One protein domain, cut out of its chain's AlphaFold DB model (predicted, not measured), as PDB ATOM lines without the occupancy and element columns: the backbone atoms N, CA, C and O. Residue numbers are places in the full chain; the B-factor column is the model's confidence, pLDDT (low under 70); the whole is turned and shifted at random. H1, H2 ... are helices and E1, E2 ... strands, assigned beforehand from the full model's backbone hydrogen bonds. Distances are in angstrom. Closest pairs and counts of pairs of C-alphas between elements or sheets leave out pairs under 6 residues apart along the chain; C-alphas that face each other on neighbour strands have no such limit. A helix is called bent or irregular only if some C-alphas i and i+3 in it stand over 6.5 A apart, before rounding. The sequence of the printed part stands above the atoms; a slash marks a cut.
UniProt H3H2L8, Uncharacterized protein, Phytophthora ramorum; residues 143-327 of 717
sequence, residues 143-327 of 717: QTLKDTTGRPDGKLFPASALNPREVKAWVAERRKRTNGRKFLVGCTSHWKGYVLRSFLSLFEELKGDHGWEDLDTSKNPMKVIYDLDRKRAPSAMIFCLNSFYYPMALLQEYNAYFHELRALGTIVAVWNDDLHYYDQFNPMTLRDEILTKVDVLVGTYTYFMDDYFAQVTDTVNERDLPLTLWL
ATOM      1  N   GLN A 143      47.408 -22.032  15.646       63.03
ATOM      2  CA  GLN A 143      48.768 -21.606  15.963       63.03
ATOM      3  C   GLN A 143      49.692 -22.818  16.038       63.03
ATOM      4  O   GLN A 143      50.744 -22.813  15.412       63.03
ATOM      5  N   THR A 144      49.261 -23.896  16.698       63.84
ATOM      6  CA  THR A 144      50.011 -25.162  16.723       63.84
ATOM      7  C   THR A 144      50.214 -25.725  15.310       63.84
ATOM      8  O   THR A 144      51.318 -26.161  14.986       63.84
ATOM      9  N   LEU A 145      49.191 -25.696  14.444       59.47
ATOM     10  CA  LEU A 145      49.326 -26.123  13.040       59.47
ATOM     11  C   LEU A 145      50.366 -25.293  12.279       59.47
ATOM     12  O   LEU A 145      51.170 -25.862  11.542       59.47
ATOM     13  N   LYS A 146      50.370 -23.971  12.480       63.62
ATOM     14  CA  LYS A 146      51.333 -23.052  11.863       63.62
ATOM     15  C   LYS A 146      52.751 -23.251  12.403       63.62
ATOM     16  O   LYS A 146      53.693 -23.378  11.632       63.62
ATOM     17  N   ASP A 147      52.919 -23.358  13.716       66.81
ATOM     18  CA  ASP A 147      54.227 -23.604  14.338       66.81
ATOM     19  C   ASP A 147      54.847 -24.916  13.826       66.81
ATOM     20  O   ASP A 147      56.065 -25.055  13.701       66.81
ATOM     21  N   THR A 148      53.989 -25.873  13.474       59.69
ATOM     22  CA  THR A 148      54.366 -27.191  12.973       59.69
ATOM     23  C   THR A 148      54.868 -27.183  11.520       59.69
ATOM     24  O   THR A 148      55.643 -28.070  11.154       59.69
ATOM     25  N   THR A 149      54.498 -26.199  10.689       58.88
ATOM     26  CA  THR A 149      55.029 -26.082   9.313       58.88
ATOM     27  C   THR A 149      56.448 -25.508   9.268       58.88
ATOM     28  O   THR A 149      57.115 -25.621   8.240       58.88
ATOM     29  N   GLY A 150      56.954 -24.958  10.381       51.06
ATOM     30  CA  GLY A 150      58.365 -24.591  10.548       51.06
ATOM     31  C   GLY A 150      58.841 -23.412   9.693       51.06
ATOM     32  O   GLY A 150      60.043 -23.290   9.457       51.06
ATOM     33  N   ARG A 151      57.929 -22.556   9.214       53.94
ATOM     34  CA  ARG A 151      58.250 -21.414   8.346       53.94
ATOM     35  C   ARG A 151      57.811 -20.096   9.006       53.94
ATOM     36  O   ARG A 151      56.617 -19.863   9.164       53.94
ATOM     37  N   PRO A 152      58.762 -19.263   9.472       46.59
ATOM     38  CA  PRO A 152      58.471 -18.002  10.159       46.59
ATOM     39  C   PRO A 152      58.251 -16.809   9.209       46.59
ATOM     40  O   PRO A 152      57.846 -15.741   9.670       46.59
ATOM     41  N   ASP A 153      58.515 -16.975   7.910       41.88
ATOM     42  CA  ASP A 153      58.617 -15.883   6.940       41.88
ATOM     43  C   ASP A 153      57.341 -15.762   6.091       41.88
ATOM     44  O   ASP A 153      57.264 -16.250   4.967       41.88
ATOM     45  N   GLY A 154      56.331 -15.090   6.639       42.81
ATOM     46  CA  GLY A 154      55.109 -14.725   5.924       42.81
ATOM     47  C   GLY A 154      54.282 -13.743   6.744       42.81
ATOM     48  O   GLY A 154      54.206 -13.855   7.974       42.81
ATOM     49  N   LYS A 155      53.667 -12.747   6.092       45.59
ATOM     50  CA  LYS A 155      52.697 -11.885   6.780       45.59
ATOM     51  C   LYS A 155      51.537 -12.740   7.263       45.59
ATOM     52  O   LYS A 155      50.989 -13.520   6.492       45.59
ATOM     53  N   LEU A 156      51.150 -12.548   8.520       48.66
ATOM     54  CA  LEU A 156      49.942 -13.152   9.059       48.66
ATOM     55  C   LEU A 156      48.758 -12.606   8.263       48.66
ATOM     56  O   LEU A 156      48.392 -11.436   8.416       48.66
ATOM     57  N   PHE A 157      48.113 -13.450   7.451       50.03
ATOM     58  CA  PHE A 157      46.710 -13.185   7.179       50.03
ATOM     59  C   PHE A 157      46.012 -13.071   8.544       50.03
ATOM     60  O   PHE A 157      46.358 -13.816   9.470       50.03
ATOM     61  N   PRO A 158      45.066 -12.136   8.732       52.53
ATOM     62  CA  PRO A 158      44.333 -12.027   9.983       52.53
ATOM     63  C   PRO A 158      43.495 -13.301  10.186       52.53
ATOM     64  O   PRO A 158      42.327 -13.390   9.816       52.53
ATOM     65  N   ALA A 159      44.108 -14.332  10.759       48.88
ATOM     66  CA  ALA A 159      43.514 -15.628  11.013       48.88
ATOM     67  C   ALA A 159      42.879 -15.576  12.388       48.88
ATOM     68  O   ALA A 159      43.542 -15.849  13.381       48.88
ATOM     69  N   SER A 160      41.625 -15.126  12.484       44.59
ATOM     70  CA  SER A 160      40.897 -15.039  13.766       44.59
ATOM     71  C   SER A 160      41.671 -14.403  14.944       44.59
ATOM     72  O   SER A 160      41.283 -14.573  16.095       44.59
ATOM     73  N   ALA A 161      42.752 -13.669  14.657       39.81
ATOM     74  CA  ALA A 161      43.616 -12.996  15.622       39.81
ATOM     75  C   ALA A 161      42.981 -11.684  16.099       39.81
ATOM     76  O   ALA A 161      43.362 -11.128  17.125       39.81
ATOM     77  N   LEU A 162      41.950 -11.228  15.380       48.25
ATOM     78  CA  LEU A 162      40.956 -10.310  15.909       48.25
ATOM     79  C   LEU A 162      40.167 -11.030  17.000       48.25
ATOM     80  O   LEU A 162      39.666 -12.138  16.797       48.25
ATOM     81  N   ASN A 163      40.025 -10.376  18.150       58.88
ATOM     82  CA  ASN A 163      39.239 -10.877  19.270       58.88
ATOM     83  C   ASN A 163      37.884 -11.403  18.744       58.88
ATOM     84  O   ASN A 163      37.195 -10.663  18.039       58.88
ATOM     85  N   PRO A 164      37.434 -12.630  19.074       65.62
ATOM     86  CA  PRO A 164      36.147 -13.152  18.604       65.62
ATOM     87  C   PRO A 164      34.966 -12.200  18.852       65.62
ATOM     88  O   PRO A 164      33.961 -12.239  18.140       65.62
ATOM     89  N   ARG A 165      35.079 -11.318  19.856       70.31
ATOM     90  CA  ARG A 165      34.130 -10.223  20.103       70.31
ATOM     91  C   ARG A 165      34.157  -9.147  19.019       70.31
ATOM     92  O   ARG A 165      33.089  -8.697  18.623       70.31
ATOM     93  N   GLU A 166      35.330  -8.755  18.539       71.75
ATOM     94  CA  GLU A 166      35.508  -7.782  17.456       71.75
ATOM     95  C   GLU A 166      34.976  -8.327  16.135       71.75
ATOM     96  O   GLU A 166      34.197  -7.642  15.481       71.75
ATOM     97  N   VAL A 167      35.278  -9.586  15.792       72.81
ATOM     98  CA  VAL A 167      34.719 -10.227  14.587       72.81
ATOM     99  C   VAL A 167      33.192 -10.297  14.674       72.81
ATOM    100  O   VAL A 167      32.495  -9.905  13.739       72.81
ATOM    101  N   LYS A 168      32.639 -10.723  15.821       76.75
ATOM    102  CA  LYS A 168      31.180 -10.729  16.038       76.75
ATOM    103  C   LYS A 168      30.574  -9.330  15.938       76.75
ATOM    104  O   LYS A 168      29.506  -9.186  15.345       76.75
ATOM    105  N   ALA A 169      31.231  -8.316  16.499       81.38
ATOM    106  CA  ALA A 169      30.780  -6.930  16.426       81.38
ATOM    107  C   ALA A 169      30.814  -6.402  14.986       81.38
ATOM    108  O   ALA A 169      29.829  -5.820  14.544       81.38
ATOM    109  N   TRP A 170      31.888  -6.674  14.243       83.31
ATOM    110  CA  TRP A 170      32.050  -6.312  12.835       83.31
ATOM    111  C   TRP A 170      30.974  -6.957  11.951       83.31
ATOM    112  O   TRP A 170      30.292  -6.263  11.197       83.31
ATOM    113  N   VAL A 171      30.713  -8.261  12.119       83.88
ATOM    114  CA  VAL A 171      29.615  -8.948  11.411       83.88
ATOM    115  C   VAL A 171      28.252  -8.361  11.794       83.88
ATOM    116  O   VAL A 171      27.400  -8.147  10.929       83.88
ATOM    117  N   ALA A 172      28.010  -8.111  13.084       85.50
ATOM    118  CA  ALA A 172      26.737  -7.572  13.561       85.50
ATOM    119  C   ALA A 172      26.483  -6.143  13.062       85.50
ATOM    120  O   ALA A 172      25.346  -5.799  12.747       85.50
ATOM    121  N   GLU A 173      27.524  -5.317  12.991       88.38
ATOM    122  CA  GLU A 173      27.480  -3.945  12.491       88.38
ATOM    123  C   GLU A 173      27.103  -3.913  11.008       88.38
ATOM    124  O   GLU A 173      26.121  -3.262  10.641       88.38
ATOM    125  N   ARG A 174      27.773  -4.726  10.190       87.00
ATOM    126  CA  ARG A 174      27.465  -4.886   8.768       87.00
ATOM    127  C   ARG A 174      26.048  -5.397   8.511       87.00
ATOM    128  O   ARG A 174      25.314  -4.810   7.719       87.00
ATOM    129  N   ARG A 175      25.602  -6.412   9.263       85.25
ATOM    130  CA  ARG A 175      24.241  -6.978   9.147       85.25
ATOM    131  C   ARG A 175      23.114  -5.977   9.414       85.25
ATOM    132  O   ARG A 175      21.997  -6.204   8.961       85.25
ATOM    133  N   LYS A 176      23.363  -4.875  10.133       88.56
ATOM    134  CA  LYS A 176      22.341  -3.829  10.350       88.56
ATOM    135  C   LYS A 176      21.982  -3.076   9.066       88.56
ATOM    136  O   LYS A 176      20.904  -2.490   8.996       88.56
ATOM    137  N   ARG A 177      22.885  -3.067   8.082       87.75
ATOM    138  CA  ARG A 177      22.771  -2.284   6.841       87.75
ATOM    139  C   ARG A 177      22.186  -3.090   5.676       87.75
ATOM    140  O   ARG A 177      21.840  -2.519   4.646       87.75
ATOM    141  N   THR A 178      22.033  -4.400   5.847       93.56
ATOM    142  CA  THR A 178      21.677  -5.342   4.783       93.56
ATOM    143  C   THR A 178      20.245  -5.870   4.936       93.56
ATOM    144  O   THR A 178      19.530  -5.566   5.898       93.56
ATOM    145  N   ASN A 179      19.777  -6.637   3.950       92.12
ATOM    146  CA  ASN A 179      18.431  -7.228   3.932       92.12
ATOM    147  C   ASN A 179      18.339  -8.611   4.608       92.12
ATOM    148  O   ASN A 179      17.284  -9.237   4.584       92.12
ATOM    149  N   GLY A 180      19.428  -9.110   5.202       91.50
ATOM    150  CA  GLY A 180      19.449 -10.418   5.866       91.50
ATOM    151  C   GLY A 180      19.783 -11.603   4.952       91.50
ATOM    152  O   GLY A 180      20.221 -12.629   5.471       91.50
ATOM    153  N   ARG A 181      19.654 -11.469   3.627       93.88
ATOM    154  CA  ARG A 181      19.817 -12.582   2.674       93.88
ATOM    155  C   ARG A 181      21.274 -12.977   2.482       93.88
ATOM    156  O   ARG A 181      22.178 -12.155   2.644       93.88
ATOM    157  N   LYS A 182      21.501 -14.246   2.152       94.62
ATOM    158  CA  LYS A 182      22.835 -14.834   2.028       94.62
ATOM    159  C   LYS A 182      22.894 -15.680   0.769       94.62
ATOM    160  O   LYS A 182      22.044 -16.551   0.596       94.62
ATOM    161  N   PHE A 183      23.889 -15.425  -0.070       92.94
ATOM    162  CA  PHE A 183      23.990 -16.060  -1.375       92.94
ATOM    163  C   PHE A 183      25.203 -16.976  -1.497       92.94
ATOM    164  O   PHE A 183      26.314 -16.615  -1.109       92.94
ATOM    165  N   LEU A 184      24.972 -18.144  -2.082       89.50
ATOM    166  CA  LEU A 184      25.973 -19.038  -2.639       89.50
ATOM    167  C   LEU A 184      26.112 -18.703  -4.128       89.50
ATOM    168  O   LEU A 184      25.140 -18.769  -4.882       89.50
ATOM    169  N   VAL A 185      27.301 -18.293  -4.557       86.56
ATOM    170  CA  VAL A 185      27.565 -17.856  -5.931       86.56
ATOM    171  C   VAL A 185      28.311 -18.957  -6.668       86.56
ATOM    172  O   VAL A 185      29.443 -19.294  -6.321       86.56
ATOM    173  N   GLY A 186      27.663 -19.511  -7.697       72.94
ATOM    174  CA  GLY A 186      28.244 -20.556  -8.539       72.94
ATOM    175  C   GLY A 186      28.148 -21.972  -7.982       72.94
ATOM    176  O   GLY A 186      28.761 -22.871  -8.548       72.94
ATOM    177  N   CYS A 187      27.396 -22.179  -6.898       67.88
ATOM    178  CA  CYS A 187      27.331 -23.472  -6.237       67.88
ATOM    179  C   CYS A 187      26.261 -24.369  -6.931       67.88
ATOM    180  O   CYS A 187      26.656 -25.227  -7.702       67.88
ATOM    181  N   THR A 188      24.932 -24.178  -6.882       60.44
ATOM    182  CA  THR A 188      24.037 -25.199  -7.521       60.44
ATOM    183  C   THR A 188      23.863 -25.202  -9.040       60.44
ATOM    184  O   THR A 188      23.608 -26.270  -9.601       60.44
ATOM    185  N   SER A 189      23.952 -24.067  -9.737       51.69
ATOM    186  CA  SER A 189      23.637 -24.002 -11.177       51.69
ATOM    187  C   SER A 189      24.673 -24.703 -12.068       51.69
ATOM    188  O   SER A 189      24.340 -25.107 -13.185       51.69
ATOM    189  N   HIS A 190      25.895 -24.915 -11.560       54.94
ATOM    190  CA  HIS A 190      27.041 -25.433 -12.324       54.94
ATOM    191  C   HIS A 190      27.640 -26.735 -11.782       54.94
ATOM    192  O   HIS A 190      28.550 -27.293 -12.391       54.94
ATOM    193  N   TRP A 191      27.078 -27.312 -10.718       62.06
ATOM    194  CA  TRP A 191      27.509 -28.593 -10.131       62.06
ATOM    195  C   TRP A 191      27.369 -29.834 -11.032       62.06
ATOM    196  O   TRP A 191      27.578 -30.956 -10.587       62.06
ATOM    197  N   LYS A 192      27.098 -29.672 -12.329       55.38
ATOM    198  CA  LYS A 192      27.369 -30.733 -13.313       55.38
ATOM    199  C   LYS A 192      28.872 -31.070 -13.403       55.38
ATOM    200  O   LYS A 192      29.210 -32.136 -13.906       55.38
ATOM    201  N   GLY A 193      29.751 -30.176 -12.933       56.69
ATOM    202  CA  GLY A 193      31.201 -30.377 -12.848       56.69
ATOM    203  C   GLY A 193      31.688 -31.090 -11.576       56.69
ATOM    204  O   GLY A 193      30.923 -31.727 -10.857       56.69
ATOM    205  N   TYR A 194      32.994 -30.985 -11.321       63.94
ATOM    206  CA  TYR A 194      33.687 -31.569 -10.168       63.94
ATOM    207  C   TYR A 194      33.354 -30.801  -8.875       63.94
ATOM    208  O   TYR A 194      33.539 -29.592  -8.819       63.94
ATOM    209  N   VAL A 195      32.897 -31.464  -7.813       71.19
ATOM    210  CA  VAL A 195      32.749 -30.867  -6.473       71.19
ATOM    211  C   VAL A 195      32.909 -31.934  -5.400       71.19
ATOM    212  O   VAL A 195      32.235 -32.961  -5.429       71.19
ATOM    213  N   LEU A 196      33.784 -31.691  -4.423       74.19
ATOM    214  CA  LEU A 196      33.948 -32.592  -3.284       74.19
ATOM    215  C   LEU A 196      32.605 -32.816  -2.569       74.19
ATOM    216  O   LEU A 196      31.889 -31.869  -2.237       74.19
ATOM    217  N   ARG A 197      32.253 -34.084  -2.314       75.75
ATOM    218  CA  ARG A 197      30.949 -34.453  -1.726       75.75
ATOM    219  C   ARG A 197      30.739 -33.906  -0.316       75.75
ATOM    220  O   ARG A 197      29.607 -33.603   0.045       75.75
ATOM    221  N   SER A 198      31.804 -33.760   0.466       76.25
ATOM    222  CA  SER A 198      31.747 -33.101   1.775       76.25
ATOM    223  C   SER A 198      31.298 -31.644   1.652       76.25
ATOM    224  O   SER A 198      30.471 -31.188   2.438       76.25
ATOM    225  N   PHE A 199      31.753 -30.930   0.623       80.06
ATOM    226  CA  PHE A 199      31.357 -29.540   0.395       80.06
ATOM    227  C   PHE A 199      29.958 -29.431  -0.182       80.06
ATOM    228  O   PHE A 199      29.189 -28.591   0.274       80.06
ATOM    229  N   LEU A 200      29.592 -30.318  -1.111       79.69
ATOM    230  CA  LEU A 200      28.209 -30.447  -1.570       79.69
ATOM    231  C   LEU A 200      27.248 -30.577  -0.378       79.69
ATOM    232  O   LEU A 200      26.306 -29.794  -0.271       79.69
ATOM    233  N   SER A 201      27.538 -31.508   0.535       81.56
ATOM    234  CA  SER A 201      26.744 -31.724   1.746       81.56
ATOM    235  C   SER A 201      26.657 -30.459   2.601       81.56
ATOM    236  O   SER A 201      25.563 -30.077   3.007       81.56
ATOM    237  N   LEU A 202      27.782 -29.771   2.827       84.75
ATOM    238  CA  LEU A 202      27.793 -28.522   3.591       84.75
ATOM    239  C   LEU A 202      26.918 -27.446   2.937       84.75
ATOM    240  O   LEU A 202      26.142 -26.777   3.612       84.75
ATOM    241  N   PHE A 203      27.021 -27.256   1.624       85.06
ATOM    242  CA  PHE A 203      26.233 -26.246   0.921       85.06
ATOM    243  C   PHE A 203      24.741 -26.592   0.876       85.06
ATOM    244  O   PHE A 203      23.902 -25.692   0.921       85.06
ATOM    245  N   GLU A 204      24.386 -27.874   0.795       85.81
ATOM    246  CA  GLU A 204      23.001 -28.328   0.931       85.81
ATOM    247  C   GLU A 204      22.439 -28.033   2.324       85.81
ATOM    248  O   GLU A 204      21.348 -27.470   2.414       85.81
ATOM    249  N   GLU A 205      23.206 -28.297   3.383       88.06
ATOM    250  CA  GLU A 205      22.852 -27.961   4.768       88.06
ATOM    251  C   GLU A 205      22.721 -26.443   4.969       88.06
ATOM    252  O   GLU A 205      21.741 -25.955   5.535       88.06
ATOM    253  N   LEU A 206      23.642 -25.650   4.407       89.38
ATOM    254  CA  LEU A 206      23.550 -24.189   4.442       89.38
ATOM    255  C   LEU A 206      22.231 -23.682   3.836       89.38
ATOM    256  O   LEU A 206      21.628 -22.742   4.366       89.38
ATOM    257  N   LYS A 207      21.752 -24.297   2.754       90.25
ATOM    258  CA  LYS A 207      20.465 -23.932   2.145       90.25
ATOM    259  C   LYS A 207      19.277 -24.439   2.959       90.25
ATOM    260  O   LYS A 207      18.364 -23.662   3.230       90.25
ATOM    261  N   GLY A 208      19.294 -25.718   3.334       90.31
ATOM    262  CA  GLY A 208      18.188 -26.382   4.025       90.31
ATOM    263  C   GLY A 208      17.938 -25.822   5.421       90.31
ATOM    264  O   GLY A 208      16.803 -25.477   5.751       90.31
ATOM    265  N   ASP A 209      19.010 -25.645   6.193       91.94
ATOM    266  CA  ASP A 209      18.923 -25.416   7.637       91.94
ATOM    267  C   ASP A 209      19.356 -24.005   8.039       91.94
ATOM    268  O   ASP A 209      18.977 -23.492   9.096       91.94
ATOM    269  N   HIS A 210      20.120 -23.330   7.177       90.81
ATOM    270  CA  HIS A 210      20.641 -21.999   7.469       90.81
ATOM    271  C   HIS A 210      20.106 -20.901   6.546       90.81
ATOM    272  O   HIS A 210      20.512 -19.752   6.716       90.81
ATOM    273  N   GLY A 211      19.185 -21.184   5.623       92.06
ATOM    274  CA  GLY A 211      18.540 -20.159   4.790       92.06
ATOM    275  C   GLY A 211      19.505 -19.428   3.852       92.06
ATOM    276  O   GLY A 211      19.371 -18.221   3.639       92.06
ATOM    277  N   TRP A 212      20.533 -20.123   3.368       93.75
ATOM    278  CA  TRP A 212      21.319 -19.663   2.226       93.75
ATOM    279  C   TRP A 212      20.578 -19.948   0.921       93.75
ATOM    280  O   TRP A 212      19.797 -20.891   0.824       93.75
ATOM    281  N   GLU A 213      20.834 -19.129  -0.089       92.62
ATOM    282  CA  GLU A 213      20.174 -19.214  -1.388       92.62
ATOM    283  C   GLU A 213      21.219 -19.249  -2.498       92.62
ATOM    284  O   GLU A 213      22.246 -18.585  -2.395       92.62
ATOM    285  N   ASP A 214      20.972 -19.972  -3.582       88.31
ATOM    286  CA  ASP A 214      21.843 -19.875  -4.750       88.31
ATOM    287  C   ASP A 214      21.535 -18.615  -5.552       88.31
ATOM    288  O   ASP A 214      20.377 -18.304  -5.846       88.31
ATOM    289  N   LEU A 215      22.586 -17.899  -5.939       87.81
ATOM    290  CA  LEU A 215      22.460 -16.807  -6.887       87.81
ATOM    291  C   LEU A 215      22.354 -17.388  -8.300       87.81
ATOM    292  O   LEU A 215      23.268 -18.065  -8.768       87.81
ATOM    293  N   ASP A 216      21.249 -17.106  -8.990       79.81
ATOM    294  CA  ASP A 216      21.072 -17.489 -10.392       79.81
ATOM    295  C   ASP A 216      22.012 -16.672 -11.284       79.81
ATOM    296  O   ASP A 216      21.697 -15.561 -11.713       79.81
ATOM    297  N   THR A 217      23.177 -17.244 -11.562       74.31
ATOM    298  CA  THR A 217      24.199 -16.607 -12.389       74.31
ATOM    299  C   THR A 217      23.934 -16.752 -13.892       74.31
ATOM    300  O   THR A 217      24.667 -16.195 -14.696       74.31
ATOM    301  N   SER A 218      22.890 -17.475 -14.323       73.25
ATOM    302  CA  SER A 218      22.504 -17.477 -15.748       73.25
ATOM    303  C   SER A 218      21.963 -16.117 -16.209       73.25
ATOM    304  O   SER A 218      21.852 -15.847 -17.403       73.25
ATOM    305  N   LYS A 219      21.630 -15.252 -15.248       79.12
ATOM    306  CA  LYS A 219      21.199 -13.875 -15.448       79.12
ATOM    307  C   LYS A 219      22.270 -12.928 -14.923       79.12
ATOM    308  O   LYS A 219      23.063 -13.292 -14.060       79.12
ATOM    309  N   ASN A 220      22.238 -11.682 -15.393       83.06
ATOM    310  CA  ASN A 220      23.098 -10.635 -14.853       83.06
ATOM    311  C   ASN A 220      22.887 -10.531 -13.320       83.06
ATOM    312  O   ASN A 220      21.772 -10.203 -12.886       83.06
ATOM    313  N   PRO A 221      23.920 -10.797 -12.496       81.50
ATOM    314  CA  PRO A 221      23.779 -10.882 -11.044       81.50
ATOM    315  C   PRO A 221      23.394  -9.540 -10.419       81.50
ATOM    316  O   PRO A 221      22.681  -9.521  -9.416       81.50
ATOM    317  N   MET A 222      23.801  -8.420 -11.026       82.88
ATOM    318  CA  MET A 222      23.409  -7.085 -10.574       82.88
ATOM    319  C   MET A 222      21.902  -6.911 -10.684       82.88
ATOM    320  O   MET A 222      21.253  -6.505  -9.725       82.88
ATOM    321  N   LYS A 223      21.335  -7.275 -11.841       85.75
ATOM    322  CA  LYS A 223      19.894  -7.182 -12.078       85.75
ATOM    323  C   LYS A 223      19.121  -8.074 -11.112       85.75
ATOM    324  O   LYS A 223      18.151  -7.615 -10.524       85.75
ATOM    325  N   VAL A 224      19.582  -9.309 -10.894       86.75
ATOM    326  CA  VAL A 224      18.954 -10.234  -9.936       86.75
ATOM    327  C   VAL A 224      18.949  -9.642  -8.527       86.75
ATOM    328  O   VAL A 224      17.895  -9.572  -7.903       86.75
ATOM    329  N   ILE A 225      20.095  -9.176  -8.027       87.44
ATOM    330  CA  ILE A 225      20.197  -8.607  -6.676       87.44
ATOM    331  C   ILE A 225      19.352  -7.329  -6.552       87.44
ATOM    332  O   ILE A 225      18.635  -7.165  -5.564       87.44
ATOM    333  N   TYR A 226      19.382  -6.462  -7.564       85.38
ATOM    334  CA  TYR A 226      18.617  -5.218  -7.586       85.38
ATOM    335  C   TYR A 226      17.100  -5.446  -7.637       85.38
ATOM    336  O   TYR A 226      16.347  -4.783  -6.924       85.38
ATOM    337  N   ASP A 227      16.635  -6.395  -8.453       87.56
ATOM    338  CA  ASP A 227      15.213  -6.739  -8.564       87.56
ATOM    339  C   ASP A 227      14.680  -7.382  -7.276       87.56
ATOM    340  O   ASP A 227      13.504  -7.224  -6.943       87.56
ATOM    341  N   LEU A 228      15.546  -8.076  -6.531       87.00
ATOM    342  CA  LEU A 228      15.211  -8.682  -5.246       87.00
ATOM    343  C   LEU A 228      15.022  -7.646  -4.131       87.00
ATOM    344  O   LEU A 228      14.066  -7.755  -3.363       87.00
ATOM    345  N   ASP A 229      15.923  -6.668  -4.019       85.81
ATOM    346  CA  ASP A 229      15.795  -5.553  -3.077       85.81
ATOM    347  C   ASP A 229      16.559  -4.322  -3.582       85.81
ATOM    348  O   ASP A 229      17.781  -4.226  -3.486       85.81
ATOM    349  N   ARG A 230      15.811  -3.327  -4.070       84.38
ATOM    350  CA  ARG A 230      16.372  -2.074  -4.605       84.38
ATOM    351  C   ARG A 230      17.016  -1.177  -3.548       84.38
ATOM    352  O   ARG A 230      17.660  -0.195  -3.903       84.38
ATOM    353  N   LYS A 231      16.755  -1.424  -2.260       84.25
ATOM    354  CA  LYS A 231      17.123  -0.516  -1.163       84.25
ATOM    355  C   LYS A 231      18.233  -1.065  -0.282       84.25
ATOM    356  O   LYS A 231      18.878  -0.273   0.405       84.25
ATOM    357  N   ARG A 232      18.421  -2.385  -0.231       88.00
ATOM    358  CA  ARG A 232      19.379  -3.014   0.684       88.00
ATOM    359  C   ARG A 232      20.143  -4.149   0.024       88.00
ATOM    360  O   ARG A 232      19.563  -5.051  -0.570       88.00
ATOM    361  N   ALA A 233      21.453  -4.129   0.243       92.56
ATOM    362  CA  ALA A 233      22.371  -5.165  -0.191       92.56
ATOM    363  C   ALA A 233      22.169  -6.485   0.594       92.56
ATOM    364  O   ALA A 233      21.647  -6.460   1.719       92.56
ATOM    365  N   PRO A 234      22.588  -7.639   0.042       94.94
ATOM    366  CA  PRO A 234      22.634  -8.897   0.784       94.94
ATOM    367  C   PRO A 234      23.594  -8.834   1.974       94.94
ATOM    368  O   PRO A 234      24.545  -8.060   1.992       94.94
ATOM    369  N   SER A 235      23.373  -9.677   2.980       94.00
ATOM    370  CA  SER A 235      24.256  -9.771   4.150       94.00
ATOM    371  C   SER A 235      25.582 -10.446   3.843       94.00
ATOM    372  O   SER A 235      26.610 -10.049   4.385       94.00
ATOM    373  N   ALA A 236      25.559 -11.500   3.029       94.25
ATOM    374  CA  ALA A 236      26.750 -12.273   2.713       94.25
ATOM    375  C   ALA A 236      26.658 -12.886   1.318       94.25
ATOM    376  O   ALA A 236      25.574 -13.261   0.867       94.25
ATOM    377  N   MET A 237      27.809 -13.023   0.674       93.50
ATOM    378  CA  MET A 237      27.979 -13.736  -0.585       93.50
ATOM    379  C   MET A 237      29.208 -14.634  -0.463       93.50
ATOM    380  O   MET A 237      30.271 -14.142  -0.097       93.50
ATOM    381  N   ILE A 238      29.061 -15.930  -0.737       91.00
ATOM    382  CA  ILE A 238      30.171 -16.888  -0.807       91.00
ATOM    383  C   ILE A 238      30.391 -17.256  -2.269       91.00
ATOM    384  O   ILE A 238      29.511 -17.841  -2.897       91.00
ATOM    385  N   PHE A 239      31.570 -16.939  -2.792       88.19
ATOM    386  CA  PHE A 239      32.021 -17.349  -4.116       88.19
ATOM    387  C   PHE A 239      32.755 -18.687  -4.009       88.19
ATOM    388  O   PHE A 239      33.832 -18.767  -3.419       88.19
ATOM    389  N   CYS A 240      32.155 -19.734  -4.577       81.06
ATOM    390  CA  CYS A 240      32.754 -21.059  -4.711       81.06
ATOM    391  C   CYS A 240      33.775 -21.026  -5.871       81.06
ATOM    392  O   CYS A 240      33.371 -21.183  -7.021       81.06
ATOM    393  N   LEU A 241      35.070 -20.784  -5.613       75.62
ATOM    394  CA  LEU A 241      36.064 -20.659  -6.700       75.62
ATOM    395  C   LEU A 241      36.568 -21.996  -7.242       75.62
ATOM    396  O   LEU A 241      37.127 -22.045  -8.337       75.62
ATOM    397  N   ASN A 242      36.379 -23.080  -6.496       62.31
ATOM    398  CA  ASN A 242      36.874 -24.381  -6.922       62.31
ATOM    399  C   ASN A 242      36.040 -24.926  -8.062       62.31
ATOM    400  O   ASN A 242      34.812 -24.824  -8.058       62.31
ATOM    401  N   SER A 243      36.734 -25.543  -9.014       52.06
ATOM    402  CA  SER A 243      36.159 -26.279 -10.141       52.06
ATOM    403  C   SER A 243      35.488 -25.453 -11.230       52.06
ATOM    404  O   SER A 243      35.093 -26.025 -12.249       52.06
ATOM    405  N   PHE A 244      35.373 -24.133 -11.073       59.41
ATOM    406  CA  PHE A 244      34.642 -23.305 -12.021       59.41
ATOM    407  C   PHE A 244      35.407 -22.015 -12.327       59.41
ATOM    408  O   PHE A 244      35.536 -21.124 -11.497       59.41
ATOM    409  N   TYR A 245      35.845 -21.877 -13.580       66.56
ATOM    410  CA  TYR A 245      36.339 -20.607 -14.132       66.56
ATOM    411  C   TYR A 245      35.290 -19.484 -13.997       66.56
ATOM    412  O   TYR A 245      35.613 -18.310 -13.866       66.56
ATOM    413  N   TYR A 246      34.010 -19.859 -13.993       72.75
ATOM    414  CA  TYR A 246      32.891 -18.937 -14.086       72.75
ATOM    415  C   TYR A 246      32.670 -18.045 -12.837       72.75
ATOM    416  O   TYR A 246      32.596 -16.832 -13.010       72.75
ATOM    417  N   PRO A 247      32.595 -18.549 -11.585       75.62
ATOM    418  CA  PRO A 247      32.475 -17.703 -10.391       75.62
ATOM    419  C   PRO A 247      33.662 -16.763 -10.199       75.62
ATOM    420  O   PRO A 247      33.476 -15.649  -9.712       75.62
ATOM    421  N   MET A 248      34.857 -17.192 -10.616       77.12
ATOM    422  CA  MET A 248      36.039 -16.336 -10.643       77.12
ATOM    423  C   MET A 248      35.873 -15.202 -11.657       77.12
ATOM    424  O   MET A 248      35.960 -14.036 -11.284       77.12
ATOM    425  N   ALA A 249      35.557 -15.532 -12.912       79.31
ATOM    426  CA  ALA A 249      35.319 -14.536 -13.953       79.31
ATOM    427  C   ALA A 249      34.220 -13.546 -13.542       79.31
ATOM    428  O   ALA A 249      34.369 -12.348 -13.745       79.31
ATOM    429  N   LEU A 250      33.163 -14.024 -12.876       83.38
ATOM    430  CA  LEU A 250      32.099 -13.173 -12.353       83.38
ATOM    431  C   LEU A 250      32.617 -12.187 -11.298       83.38
ATOM    432  O   LEU A 250      32.279 -11.007 -11.351       83.38
ATOM    433  N   LEU A 251      33.426 -12.658 -10.342       85.38
ATOM    434  CA  LEU A 251      34.027 -11.803  -9.318       85.38
ATOM    435  C   LEU A 251      34.892 -10.702  -9.949       85.38
ATOM    436  O   LEU A 251      34.826  -9.558  -9.505       85.38
ATOM    437  N   GLN A 252      35.650 -11.037 -10.995       83.56
ATOM    438  CA  GLN A 252      36.535 -10.106 -11.701       83.56
ATOM    439  C   GLN A 252      35.762  -9.110 -12.577       83.56
ATOM    440  O   GLN A 252      35.944  -7.901 -12.443       83.56
ATOM    441  N   GLU A 253      34.853  -9.599 -13.426       86.00
ATOM    442  CA  GLU A 253      34.050  -8.789 -14.355       86.00
ATOM    443  C   GLU A 253      33.171  -7.774 -13.608       86.00
ATOM    444  O   GLU A 253      33.047  -6.622 -14.023       86.00
ATOM    445  N   TYR A 254      32.614  -8.173 -12.459       86.94
ATOM    446  CA  TYR A 254      31.718  -7.345 -11.649       86.94
ATOM    447  C   TYR A 254      32.378  -6.820 -10.363       86.94
ATOM    448  O   TYR A 254      31.677  -6.436  -9.423       86.94
ATOM    449  N   ASN A 255      33.714  -6.759 -10.304       85.75
ATOM    450  CA  ASN A 255      34.459  -6.358  -9.102       85.75
ATOM    451  C   ASN A 255      33.996  -4.998  -8.544       85.75
ATOM    452  O   ASN A 255      33.715  -4.875  -7.351       85.75
ATOM    453  N   ALA A 256      33.827  -3.989  -9.407       86.50
ATOM    454  CA  ALA A 256      33.358  -2.664  -8.994       86.50
ATOM    455  C   ALA A 256      31.998  -2.725  -8.273       86.50
ATOM    456  O   ALA A 256      31.815  -2.108  -7.225       86.50
ATOM    457  N   TYR A 257      31.074  -3.540  -8.783       87.81
ATOM    458  CA  TYR A 257      29.761  -3.725  -8.179       87.81
ATOM    459  C   TYR A 257      29.835  -4.475  -6.843       87.81
ATOM    460  O   TYR A 257      29.222  -4.063  -5.857       87.81
ATOM    461  N   PHE A 258      30.620  -5.553  -6.754       88.25
ATOM    462  CA  PHE A 258      30.797  -6.263  -5.482       88.25
ATOM    463  C   PHE A 258      31.489  -5.398  -4.424       88.25
ATOM    464  O   PHE A 258      31.166  -5.499  -3.239       88.25
ATOM    465  N   HIS A 259      32.366  -4.486  -4.842       87.06
ATOM    466  CA  HIS A 259      32.955  -3.484  -3.964       87.06
ATOM    467  C   HIS A 259      31.907  -2.494  -3.420       87.06
ATOM    468  O   HIS A 259      31.951  -2.136  -2.241       87.06
ATOM    469  N   GLU A 260      30.932  -2.076  -4.232       88.62
ATOM    470  CA  GLU A 260      29.800  -1.267  -3.757       88.62
ATOM    471  C   GLU A 260      28.938  -2.034  -2.749       88.62
ATOM    472  O   GLU A 260      28.626  -1.507  -1.678       88.62
ATOM    473  N   LEU A 261      28.611  -3.302  -3.024       90.44
ATOM    474  CA  LEU A 261      27.880  -4.146  -2.071       90.44
ATOM    475  C   LEU A 261      28.637  -4.284  -0.744       90.44
ATOM    476  O   LEU A 261      28.044  -4.172   0.333       90.44
ATOM    477  N   ARG A 262      29.961  -4.447  -0.805       89.62
ATOM    478  CA  ARG A 262      30.837  -4.484   0.371       89.62
ATOM    479  C   ARG A 262      30.770  -3.185   1.178       89.62
ATOM    480  O   ARG A 262      30.624  -3.234   2.401       89.62
ATOM    481  N   ALA A 263      30.786  -2.028   0.514       88.00
ATOM    482  CA  ALA A 263      30.614  -0.724   1.164       88.00
ATOM    483  C   ALA A 263      29.228  -0.561   1.824       88.00
ATOM    484  O   ALA A 263      29.102   0.084   2.869       88.00
ATOM    485  N   LEU A 264      28.196  -1.201   1.263       89.81
ATOM    486  CA  LEU A 264      26.842  -1.262   1.827       89.81
ATOM    487  C   LEU A 264      26.694  -2.274   2.977       89.81
ATOM    488  O   LEU A 264      25.635  -2.340   3.603       89.81
ATOM    489  N   GLY A 265      27.749  -3.019   3.308       88.94
ATOM    490  CA  GLY A 265      27.784  -3.957   4.429       88.94
ATOM    491  C   GLY A 265      27.659  -5.427   4.034       88.94
ATOM    492  O   GLY A 265      27.636  -6.277   4.922       88.94
ATOM    493  N   THR A 266      27.608  -5.768   2.745       93.50
ATOM    494  CA  THR A 266      27.723  -7.170   2.322       93.50
ATOM    495  C   THR A 266      29.089  -7.721   2.722       93.50
ATOM    496  O   THR A 266      30.117  -7.082   2.518       93.50
ATOM    497  N   ILE A 267      29.115  -8.918   3.306       92.81
ATOM    498  CA  ILE A 267      30.355  -9.674   3.497       92.81
ATOM    499  C   ILE A 267      30.616 -10.474   2.227       92.81
ATOM    500  O   ILE A 267      29.812 -11.340   1.872       92.81
ATOM    501  N   VAL A 268      31.732 -10.193   1.560       92.25
ATOM    502  CA  VAL A 268      32.168 -10.953   0.386       92.25
ATOM    503  C   VAL A 268      33.189 -11.988   0.831       92.25
ATOM    504  O   VAL A 268      34.294 -11.649   1.253       92.25
ATOM    505  N   ALA A 269      32.800 -13.253   0.760       90.69
ATOM    506  CA  ALA A 269      33.634 -14.389   1.095       90.69
ATOM    507  C   ALA A 269      33.990 -15.172  -0.169       90.69
ATOM    508  O   ALA A 269      33.159 -15.370  -1.053       90.69
ATOM    509  N   VAL A 270      35.220 -15.652  -0.225       88.25
ATOM    510  CA  VAL A 270      35.731 -16.506  -1.287       88.25
ATOM    511  C   VAL A 270      36.139 -17.837  -0.680       88.25
ATOM    512  O   VAL A 270      36.799 -17.854   0.350       88.25
ATOM    513  N   TRP A 271      35.760 -18.940  -1.314       85.75
ATOM    514  CA  TRP A 271      36.172 -20.283  -0.926       85.75
ATOM    515  C   TRP A 271      37.159 -20.848  -1.945       85.75
ATOM    516  O   TRP A 271      36.822 -20.909  -3.129       85.75
ATOM    517  N   ASN A 272      38.306 -21.360  -1.473       79.50
ATOM    518  CA  ASN A 272      39.180 -22.241  -2.257       79.50
ATOM    519  C   ASN A 272      39.621 -23.527  -1.490       79.50
ATOM    520  O   ASN A 272      39.896 -23.481  -0.295       79.50
ATOM    521  N   ASP A 273      39.646 -24.688  -2.158       78.94
ATOM    522  CA  ASP A 273      39.981 -26.020  -1.618       78.94
ATOM    523  C   ASP A 273      41.282 -26.626  -2.161       78.94
ATOM    524  O   ASP A 273      41.661 -27.697  -1.680       78.94
ATOM    525  N   ASP A 274      41.948 -25.933  -3.094       79.56
ATOM    526  CA  ASP A 274      43.177 -26.272  -3.818       79.56
ATOM    527  C   ASP A 274      44.038 -25.018  -4.091       79.56
ATOM    528  O   ASP A 274      43.806 -24.252  -5.028       79.56
ATOM    529  N   LEU A 275      45.106 -24.830  -3.297       76.75
ATOM    530  CA  LEU A 275      46.003 -23.665  -3.419       76.75
ATOM    531  C   LEU A 275      46.681 -23.565  -4.793       76.75
ATOM    532  O   LEU A 275      46.784 -22.472  -5.339       76.75
ATOM    533  N   HIS A 276      47.070 -24.690  -5.393       74.56
ATOM    534  CA  HIS A 276      47.722 -24.714  -6.708       74.56
ATOM    535  C   HIS A 276      46.821 -24.231  -7.852       74.56
ATOM    536  O   HIS A 276      47.307 -23.894  -8.931       74.56
ATOM    537  N   TYR A 277      45.504 -24.129  -7.635       70.19
ATOM    538  CA  TYR A 277      44.619 -23.469  -8.593       70.19
ATOM    539  C   TYR A 277      44.980 -21.989  -8.772       70.19
ATOM    540  O   TYR A 277      44.676 -21.400  -9.808       70.19
ATOM    541  N   TYR A 278      45.639 -21.370  -7.791       71.94
ATOM    542  CA  TYR A 278      46.065 -19.984  -7.907       71.94
ATOM    543  C   TYR A 278      47.262 -19.782  -8.847       71.94
ATOM    544  O   TYR A 278      47.419 -18.686  -9.384       71.94
ATOM    545  N   ASP A 279      48.037 -20.833  -9.127       73.25
ATOM    546  CA  ASP A 279      49.264 -20.754  -9.938       73.25
ATOM    547  C   ASP A 279      48.995 -20.433 -11.410       73.25
ATOM    548  O   ASP A 279      49.878 -19.976 -12.131       73.25
ATOM    549  N   GLN A 280      47.765 -20.659 -11.875       70.75
ATOM    550  CA  GLN A 280      47.370 -20.328 -13.245       70.75
ATOM    551  C   GLN A 280      47.116 -18.826 -13.451       70.75
ATOM    552  O   GLN A 280      46.952 -18.387 -14.590       70.75
ATOM    553  N   PHE A 281      47.021 -18.041 -12.373       70.31
ATOM    554  CA  PHE A 281      46.714 -16.617 -12.460       70.31
ATOM    555  C   PHE A 281      47.975 -15.769 -12.435       70.31
ATOM    556  O   PHE A 281      48.988 -16.108 -11.828       70.31
ATOM    557  N   ASN A 282      47.874 -14.592 -13.050       75.75
ATOM    558  CA  ASN A 282      48.882 -13.568 -12.860       75.75
ATOM    559  C   ASN A 282      48.909 -13.161 -11.367       75.75
ATOM    560  O   ASN A 282      47.861 -12.779 -10.834       75.75
ATOM    561  N   PRO A 283      50.077 -13.185 -10.698       73.88
ATOM    562  CA  PRO A 283      50.193 -12.818  -9.286       73.88
ATOM    563  C   PRO A 283      49.626 -11.431  -8.948       73.88
ATOM    564  O   PRO A 283      49.048 -11.240  -7.880       73.88
ATOM    565  N   MET A 284      49.726 -10.466  -9.870       75.19
ATOM    566  CA  MET A 284      49.167  -9.122  -9.691       75.19
ATOM    567  C   MET A 284      47.639  -9.144  -9.666       75.19
ATOM    568  O   MET A 284      47.028  -8.524  -8.802       75.19
ATOM    569  N   THR A 285      47.020  -9.907 -10.568       74.06
ATOM    570  CA  THR A 285      45.565 -10.106 -10.610       74.06
ATOM    571  C   THR A 285      45.067 -10.773  -9.328       74.06
ATOM    572  O   THR A 285      44.112 -10.308  -8.713       74.06
ATOM    573  N   LEU A 286      45.760 -11.816  -8.863       75.69
ATOM    574  CA  LEU A 286      45.448 -12.488  -7.601       75.69
ATOM    575  C   LEU A 286      45.487 -11.524  -6.403       75.69
ATOM    576  O   LEU A 286      44.576 -11.518  -5.572       75.69
ATOM    577  N   ARG A 287      46.514 -10.672  -6.330       76.75
ATOM    578  CA  ARG A 287      46.643  -9.651  -5.283       76.75
ATOM    579  C   ARG A 287      45.524  -8.608  -5.342       76.75
ATOM    580  O   ARG A 287      44.847  -8.349  -4.342       76.75
ATOM    581  N   ASP A 288      45.354  -7.993  -6.510       77.06
ATOM    582  CA  ASP A 288      44.614  -6.738  -6.666       77.06
ATOM    583  C   ASP A 288      43.106  -6.954  -6.854       77.06
ATOM    584  O   ASP A 288      42.306  -6.084  -6.501       77.06
ATOM    585  N   GLU A 289      42.704  -8.114  -7.374       73.81
ATOM    586  CA  GLU A 289      41.299  -8.407  -7.683       73.81
ATOM    587  C   GLU A 289      40.668  -9.425  -6.737       73.81
ATOM    588  O   GLU A 289      39.448  -9.420  -6.581       73.81
ATOM    589  N   ILE A 290      41.467 -10.267  -6.076       77.12
ATOM    590  CA  ILE A 290      40.951 -11.305  -5.176       77.12
ATOM    591  C   ILE A 290      41.300 -10.953  -3.735       77.12
ATOM    592  O   ILE A 290      40.411 -10.592  -2.966       77.12
ATOM    593  N   LEU A 291      42.582 -11.000  -3.360       80.25
ATOM    594  CA  LEU A 291      42.972 -10.904  -1.951       80.25
ATOM    595  C   LEU A 291      42.566  -9.561  -1.322       80.25
ATOM    596  O   LEU A 291      41.980  -9.547  -0.248       80.25
ATOM    597  N   THR A 292      42.776  -8.436  -2.005       80.00
ATOM    598  CA  THR A 292      42.460  -7.102  -1.444       80.00
ATOM    599  C   THR A 292      40.982  -6.693  -1.545       80.00
ATOM    600  O   THR A 292      40.546  -5.695  -0.953       80.00
ATOM    601  N   LYS A 293      40.173  -7.437  -2.308       83.31
ATOM    602  CA  LYS A 293      38.776  -7.068  -2.610       83.31
ATOM    603  C   LYS A 293      37.746  -7.897  -1.861       83.31
ATOM    604  O   LYS A 293      36.599  -7.462  -1.752       83.31
ATOM    605  N   VAL A 294      38.163  -9.010  -1.270       87.88
ATOM    606  CA  VAL A 294      37.307  -9.896  -0.480       87.88
ATOM    607  C   VAL A 294      37.461  -9.605   1.012       87.88
ATOM    608  O   VAL A 294      38.480  -9.087   1.460       87.88
ATOM    609  N   ASP A 295      36.424  -9.884   1.797       87.31
ATOM    610  CA  ASP A 295      36.483  -9.730   3.253       87.31
ATOM    611  C   ASP A 295      36.940 -11.008   3.953       87.31
ATOM    612  O   ASP A 295      37.558 -10.936   5.014       87.31
ATOM    613  N   VAL A 296      36.588 -12.170   3.394       87.19
ATOM    614  CA  VAL A 296      36.861 -13.477   3.998       87.19
ATOM    615  C   VAL A 296      37.403 -14.441   2.949       87.19
ATOM    616  O   VAL A 296      36.813 -14.588   1.881       87.19
ATOM    617  N   LEU A 297      38.485 -15.137   3.278       84.88
ATOM    618  CA  LEU A 297      39.034 -16.241   2.502       84.88
ATOM    619  C   LEU A 297      38.823 -17.547   3.277       84.88
ATOM    620  O   LEU A 297      39.440 -17.779   4.313       84.88
ATOM    621  N   VAL A 298      37.917 -18.385   2.793       84.50
ATOM    622  CA  VAL A 298      37.634 -19.715   3.332       84.50
ATOM    623  C   VAL A 298      38.518 -20.724   2.612       84.50
ATOM    624  O   VAL A 298      38.539 -20.746   1.381       84.50
ATOM    625  N   GLY A 299      39.220 -21.580   3.349       82.38
ATOM    626  CA  GLY A 299      39.970 -22.643   2.695       82.38
ATOM    627  C   GLY A 299      40.415 -23.789   3.582       82.38
ATOM    628  O   GLY A 299      40.400 -23.722   4.809       82.38
ATOM    629  N   THR A 300      40.826 -24.862   2.917       81.56
ATOM    630  CA  THR A 300      41.282 -26.123   3.525       81.56
ATOM    631  C   THR A 300      42.726 -26.063   4.008       81.56
ATOM    632  O   THR A 300      43.109 -26.787   4.930       81.56
ATOM    633  N   TYR A 301      43.508 -25.148   3.437       80.75
ATOM    634  CA  TYR A 301      44.944 -24.998   3.664       80.75
ATOM    635  C   TYR A 301      45.305 -23.644   4.274       80.75
ATOM    636  O   TYR A 301      46.370 -23.099   4.011       80.75
ATOM    637  N   THR A 302      44.412 -23.071   5.077       78.38
ATOM    638  CA  THR A 302      44.603 -21.746   5.680       78.38
ATOM    639  C   THR A 302      45.901 -21.618   6.473       78.38
ATOM    640  O   THR A 302      46.535 -20.574   6.430       78.38
ATOM    641  N   TYR A 303      46.343 -22.700   7.121       75.62
ATOM    642  CA  TYR A 303      47.627 -22.774   7.829       75.62
ATOM    643  C   TYR A 303      48.860 -22.621   6.917       75.62
ATOM    644  O   TYR A 303      49.967 -22.488   7.423       75.62
ATOM    645  N   PHE A 304      48.684 -22.673   5.595       75.88
ATOM    646  CA  PHE A 304      49.748 -22.591   4.594       75.88
ATOM    647  C   PHE A 304      49.637 -21.345   3.700       75.88
ATOM    648  O   PHE A 304      50.516 -21.096   2.881       75.88
ATOM    649  N   MET A 305      48.561 -20.559   3.828       76.88
ATOM    650  CA  MET A 305      48.285 -19.426   2.933       76.88
ATOM    651  C   MET A 305      49.307 -18.292   3.063       76.88
ATOM    652  O   MET A 305      49.657 -17.699   2.045       76.88
ATOM    653  N   ASP A 306      49.793 -18.017   4.278       71.12
ATOM    654  CA  ASP A 306      50.812 -16.990   4.540       71.12
ATOM    655  C   ASP A 306      52.068 -17.249   3.690       71.12
ATOM    656  O   ASP A 306      52.504 -16.377   2.943       71.12
ATOM    657  N   ASP A 307      52.587 -18.479   3.747       72.56
ATOM    658  CA  ASP A 307      53.779 -18.893   3.004       72.56
ATOM    659  C   ASP A 307      53.505 -18.961   1.500       72.56
ATOM    660  O   ASP A 307      54.318 -18.528   0.683       72.56
ATOM    661  N   TYR A 308      52.349 -19.515   1.126       75.06
ATOM    662  CA  TYR A 308      51.995 -19.736  -0.272       75.06
ATOM    663  C   TYR A 308      51.868 -18.424  -1.049       75.06
ATOM    664  O   TYR A 308      52.307 -18.324  -2.194       75.06
ATOM    665  N   PHE A 309      51.279 -17.402  -0.423       77.12
ATOM    666  CA  PHE A 309      51.060 -16.102  -1.049       77.12
ATOM    667  C   PHE A 309      52.082 -15.042  -0.645       77.12
ATOM    668  O   PHE A 309      51.898 -13.899  -1.059       77.12
ATOM    669  N   ALA A 310      53.145 -15.377   0.096       74.25
ATOM    670  CA  ALA A 310      54.116 -14.403   0.607       74.25
ATOM    671  C   ALA A 310      54.591 -13.428  -0.487       74.25
ATOM    672  O   ALA A 310      54.361 -12.225  -0.400       74.25
ATOM    673  N   GLN A 311      55.069 -13.947  -1.624       72.69
ATOM    674  CA  GLN A 311      55.532 -13.127  -2.759       72.69
ATOM    675  C   GLN A 311      54.471 -12.154  -3.308       72.69
ATOM    676  O   GLN A 311      54.800 -11.136  -3.918       72.69
ATOM    677  N   VAL A 312      53.193 -12.470  -3.106       74.38
ATOM    678  CA  VAL A 312      52.040 -11.691  -3.565       74.38
ATOM    679  C   VAL A 312      51.598 -10.675  -2.504       74.38
ATOM    680  O   VAL A 312      51.188  -9.564  -2.846       74.38
ATOM    681  N   THR A 313      51.692 -11.016  -1.217       77.06
ATOM    682  CA  THR A 313      51.145 -10.230  -0.096       77.06
ATOM    683  C   THR A 313      52.193  -9.444   0.699       77.06
ATOM    684  O   THR A 313      51.828  -8.539   1.457       77.06
ATOM    685  N   ASP A 314      53.489  -9.667   0.464       75.75
ATOM    686  CA  ASP A 314      54.612  -9.026   1.174       75.75
ATOM    687  C   ASP A 314      54.592  -7.491   1.140       75.75
ATOM    688  O   ASP A 314      55.141  -6.825   2.019       75.75
ATOM    689  N   THR A 315      53.886  -6.887   0.184       76.00
ATOM    690  CA  THR A 315      53.750  -5.424   0.047       76.00
ATOM    691  C   THR A 315      52.375  -4.879   0.448       76.00
ATOM    692  O   THR A 315      52.196  -3.665   0.519       76.00
ATOM    693  N   VAL A 316      51.412  -5.747   0.773       75.12
ATOM    694  CA  VAL A 316      50.033  -5.373   1.137       75.12
ATOM    695  C   VAL A 316      49.924  -5.127   2.646       75.12
ATOM    696  O   VAL A 316      50.530  -5.852   3.434       75.12
ATOM    697  N   ASN A 317      49.175  -4.113   3.094       75.44
ATOM    698  CA  ASN A 317      48.948  -3.945   4.535       75.44
ATOM    699  C   ASN A 317      48.032  -5.057   5.056       75.44
ATOM    700  O   ASN A 317      47.032  -5.378   4.425       75.44
ATOM    701  N   GLU A 318      48.297  -5.564   6.259       71.44
ATOM    702  CA  GLU A 318      47.509  -6.645   6.875       71.44
ATOM    703  C   GLU A 318      46.013  -6.315   6.992       71.44
ATOM    704  O   GLU A 318      45.165  -7.178   6.802       71.44
ATOM    705  N   ARG A 319      45.669  -5.043   7.236       72.31
ATOM    706  CA  ARG A 319      44.272  -4.570   7.302       72.31
ATOM    707  C   ARG A 319      43.513  -4.674   5.971       72.31
ATOM    708  O   ARG A 319      42.287  -4.618   5.971       72.31
ATOM    709  N   ASP A 320      44.253  -4.718   4.866       74.69
ATOM    710  CA  ASP A 320      43.720  -4.784   3.508       74.69
ATOM    711  C   ASP A 320      43.631  -6.250   3.027       74.69
ATOM    712  O   ASP A 320      43.055  -6.508   1.971       74.69
ATOM    713  N   LEU A 321      44.173  -7.206   3.800       79.38
ATOM    714  CA  LEU A 321      44.059  -8.644   3.560       79.38
ATOM    715  C   LEU A 321      42.740  -9.200   4.125       79.38
ATOM    716  O   LEU A 321      42.198  -8.668   5.100       79.38
ATOM    717  N   PRO A 322      42.214 -10.289   3.543       83.12
ATOM    718  CA  PRO A 322      40.964 -10.872   3.990       83.12
ATOM    719  C   PRO A 322      41.158 -11.653   5.291       83.12
ATOM    720  O   PRO A 322      42.213 -12.240   5.535       83.12
ATOM    721  N   LEU A 323      40.100 -11.722   6.101       82.00
ATOM    722  CA  LEU A 323      40.045 -12.637   7.237       82.00
ATOM    723  C   LEU A 323      40.095 -14.069   6.708       82.00
ATOM    724  O   LEU A 323      39.259 -14.454   5.891       82.00
ATOM    725  N   THR A 324      41.006 -14.891   7.203       78.44
ATOM    726  CA  THR A 324      41.036 -16.290   6.784       78.44
ATOM    727  C   THR A 324      40.201 -17.169   7.707       78.44
ATOM    728  O   THR A 324      40.383 -17.152   8.927       78.44
ATOM    729  N   LEU A 325      39.304 -17.962   7.125       78.94
ATOM    730  CA  LEU A 325      38.519 -18.978   7.815       78.94
ATOM    731  C   LEU A 325      39.026 -20.356   7.400       78.94
ATOM    732  O   LEU A 325      38.923 -20.739   6.233       78.94
ATOM    733  N   TRP A 326      39.538 -21.108   8.366       78.94
ATOM    734  CA  TRP A 326      39.950 -22.472   8.110       78.94
ATOM    735  C   TRP A 326      38.764 -23.425   8.154       78.94
ATOM    736  O   TRP A 326      38.016 -23.470   9.131       78.94
ATOM    737  N   LEU A 327      38.607 -24.184   7.076       78.38
ATOM    738  CA  LEU A 327      37.629 -25.248   6.952       78.38
ATOM    739  C   LEU A 327      38.366 -26.501   6.469       78.38
ATOM    740  O   LEU A 327      38.618 -26.608   5.269       78.38
TER     741      LEU A 327
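This is residues 143 to 327 of the 717 residues of an uncharacterized protein of Phytophthora ramorum (UniProt H3H2L8). A strongly twisted sheet of six parallel strands runs through the middle, with H3 over one face towards the E2 edge, and H5 over the opposite face with H6 and H8 next to it. H9 packs at the E6 edge and H1 packs on H9, far from the middle, while H2 grazes the sheet near the beginning of E4. The printed part has 185 residues with ten named helices and six named strands, in the order H1 H2 E1 H3 E2 H4 E3 H5 H6 E4 H7 H8 E5 H9 H10 E6. The sheet's order is E2 E1 E3 E4 E5 E6, and the class is mixed, helices and strands. The whole is compact, with a radius of gyration of the C-alphas of 16.3 A and spans of 49 by 37 by 32 A.

The inner strands E3, residues 236 to 240, and E4, residues 267 to 272, are parallel at 18 degrees, with N 239 and O 269 within hydrogen-bond range at 2.8 A. On the other side of E3 is E1, residues 182 to 185, with N 185 and O 238 at 2.8 A, and then the edge strand E2, residues 213 to 215, with N 184 and O 213 at 2.8 A. E4 and E5, residues 296 to 299, are parallel neighbours, with N 298 and O 270 within hydrogen-bond range at 2.7 A, and E5 and the edge strand E6, residues 323 to 326, are parallel neighbours too, with N 297 and O 323 within hydrogen-bond range at 2.8 A. H3, residues 197 to 208, is over E2 and only just over E1, where 3 of its C-alphas fall, and runs along the strands at 8 degrees to E2 on the local plane. H5, residues 245 to 253, is on the opposite face over E3, its closest C-alphas Phe 239 and Pro 247 at 6.3 A. H6, residues 255 to 263, only grazes the sheet; H5 and H6 are close but not clearly touching, with C-alphas 251 and 258 at 7.5 A. H4, residues 221 to 228, is only just on the sheet, with 5 pairs of C-alphas within 10 A, and only grazes it. E2, H4 and E3 form a split strand-helix-strand unit, with E1 between its two strands, and its crossover is right-handed. E1, H3, E2 and E3, H5 H6, E4 are strand-helix-strand units, parallel neighbour strands joined through helices, also with right-handed crossovers. H7, residues 275 to 280, is not on the sheet; H8, residues 283 to 291, touches H10, residues 310 to 313, with C-alphas 287 and 312 at 6.0 A. H9, residues 302 to 308, only grazes the sheet, with C-alphas 302 and 326 at 5.3 A, and touches H1, residues 143 to 149, at a steep tilt of 46 degrees. H2, residues 164 to 175, only grazes the sheet, with C-alphas 174 and 267 at 7.7 A. Each O i to N i+4 pair is within hydrogen-bond range in H1 to H6; H8 has 4 of 5, H7 has 0 of 2 but 2 of 3 O i to N i+3 pairs, H9 has 1 of 3 but 3 of 4, and H10 is too short for an i+4 pair.

H1 begins at C-alpha 143 (48.768, -21.606, 15.963). H2 and E4 are each 16.4 A long, H3 is 16.2 A and E3 is 13.0 A. E4 begins at C-alpha 267 (30.355, -9.674, 3.497), and E6 ends at C-alpha 326 (39.950, -22.472, 8.110). H8 and H9 are irregular: C-alphas 288 and 291 are 6.50 A apart, only just so, and C-alphas 303 and 306 are 7.4 A apart.

The C-alphas farthest apart, of Gly 150 and Asp 227, are 50.5 A apart. The printed part has no cut. The long links are H1 to H2 and E1 to H3. The mean pLDDT of the printed part is 77.5, with 34 residues under 70: 143 to 164, 187 to 194 and 242 to 245.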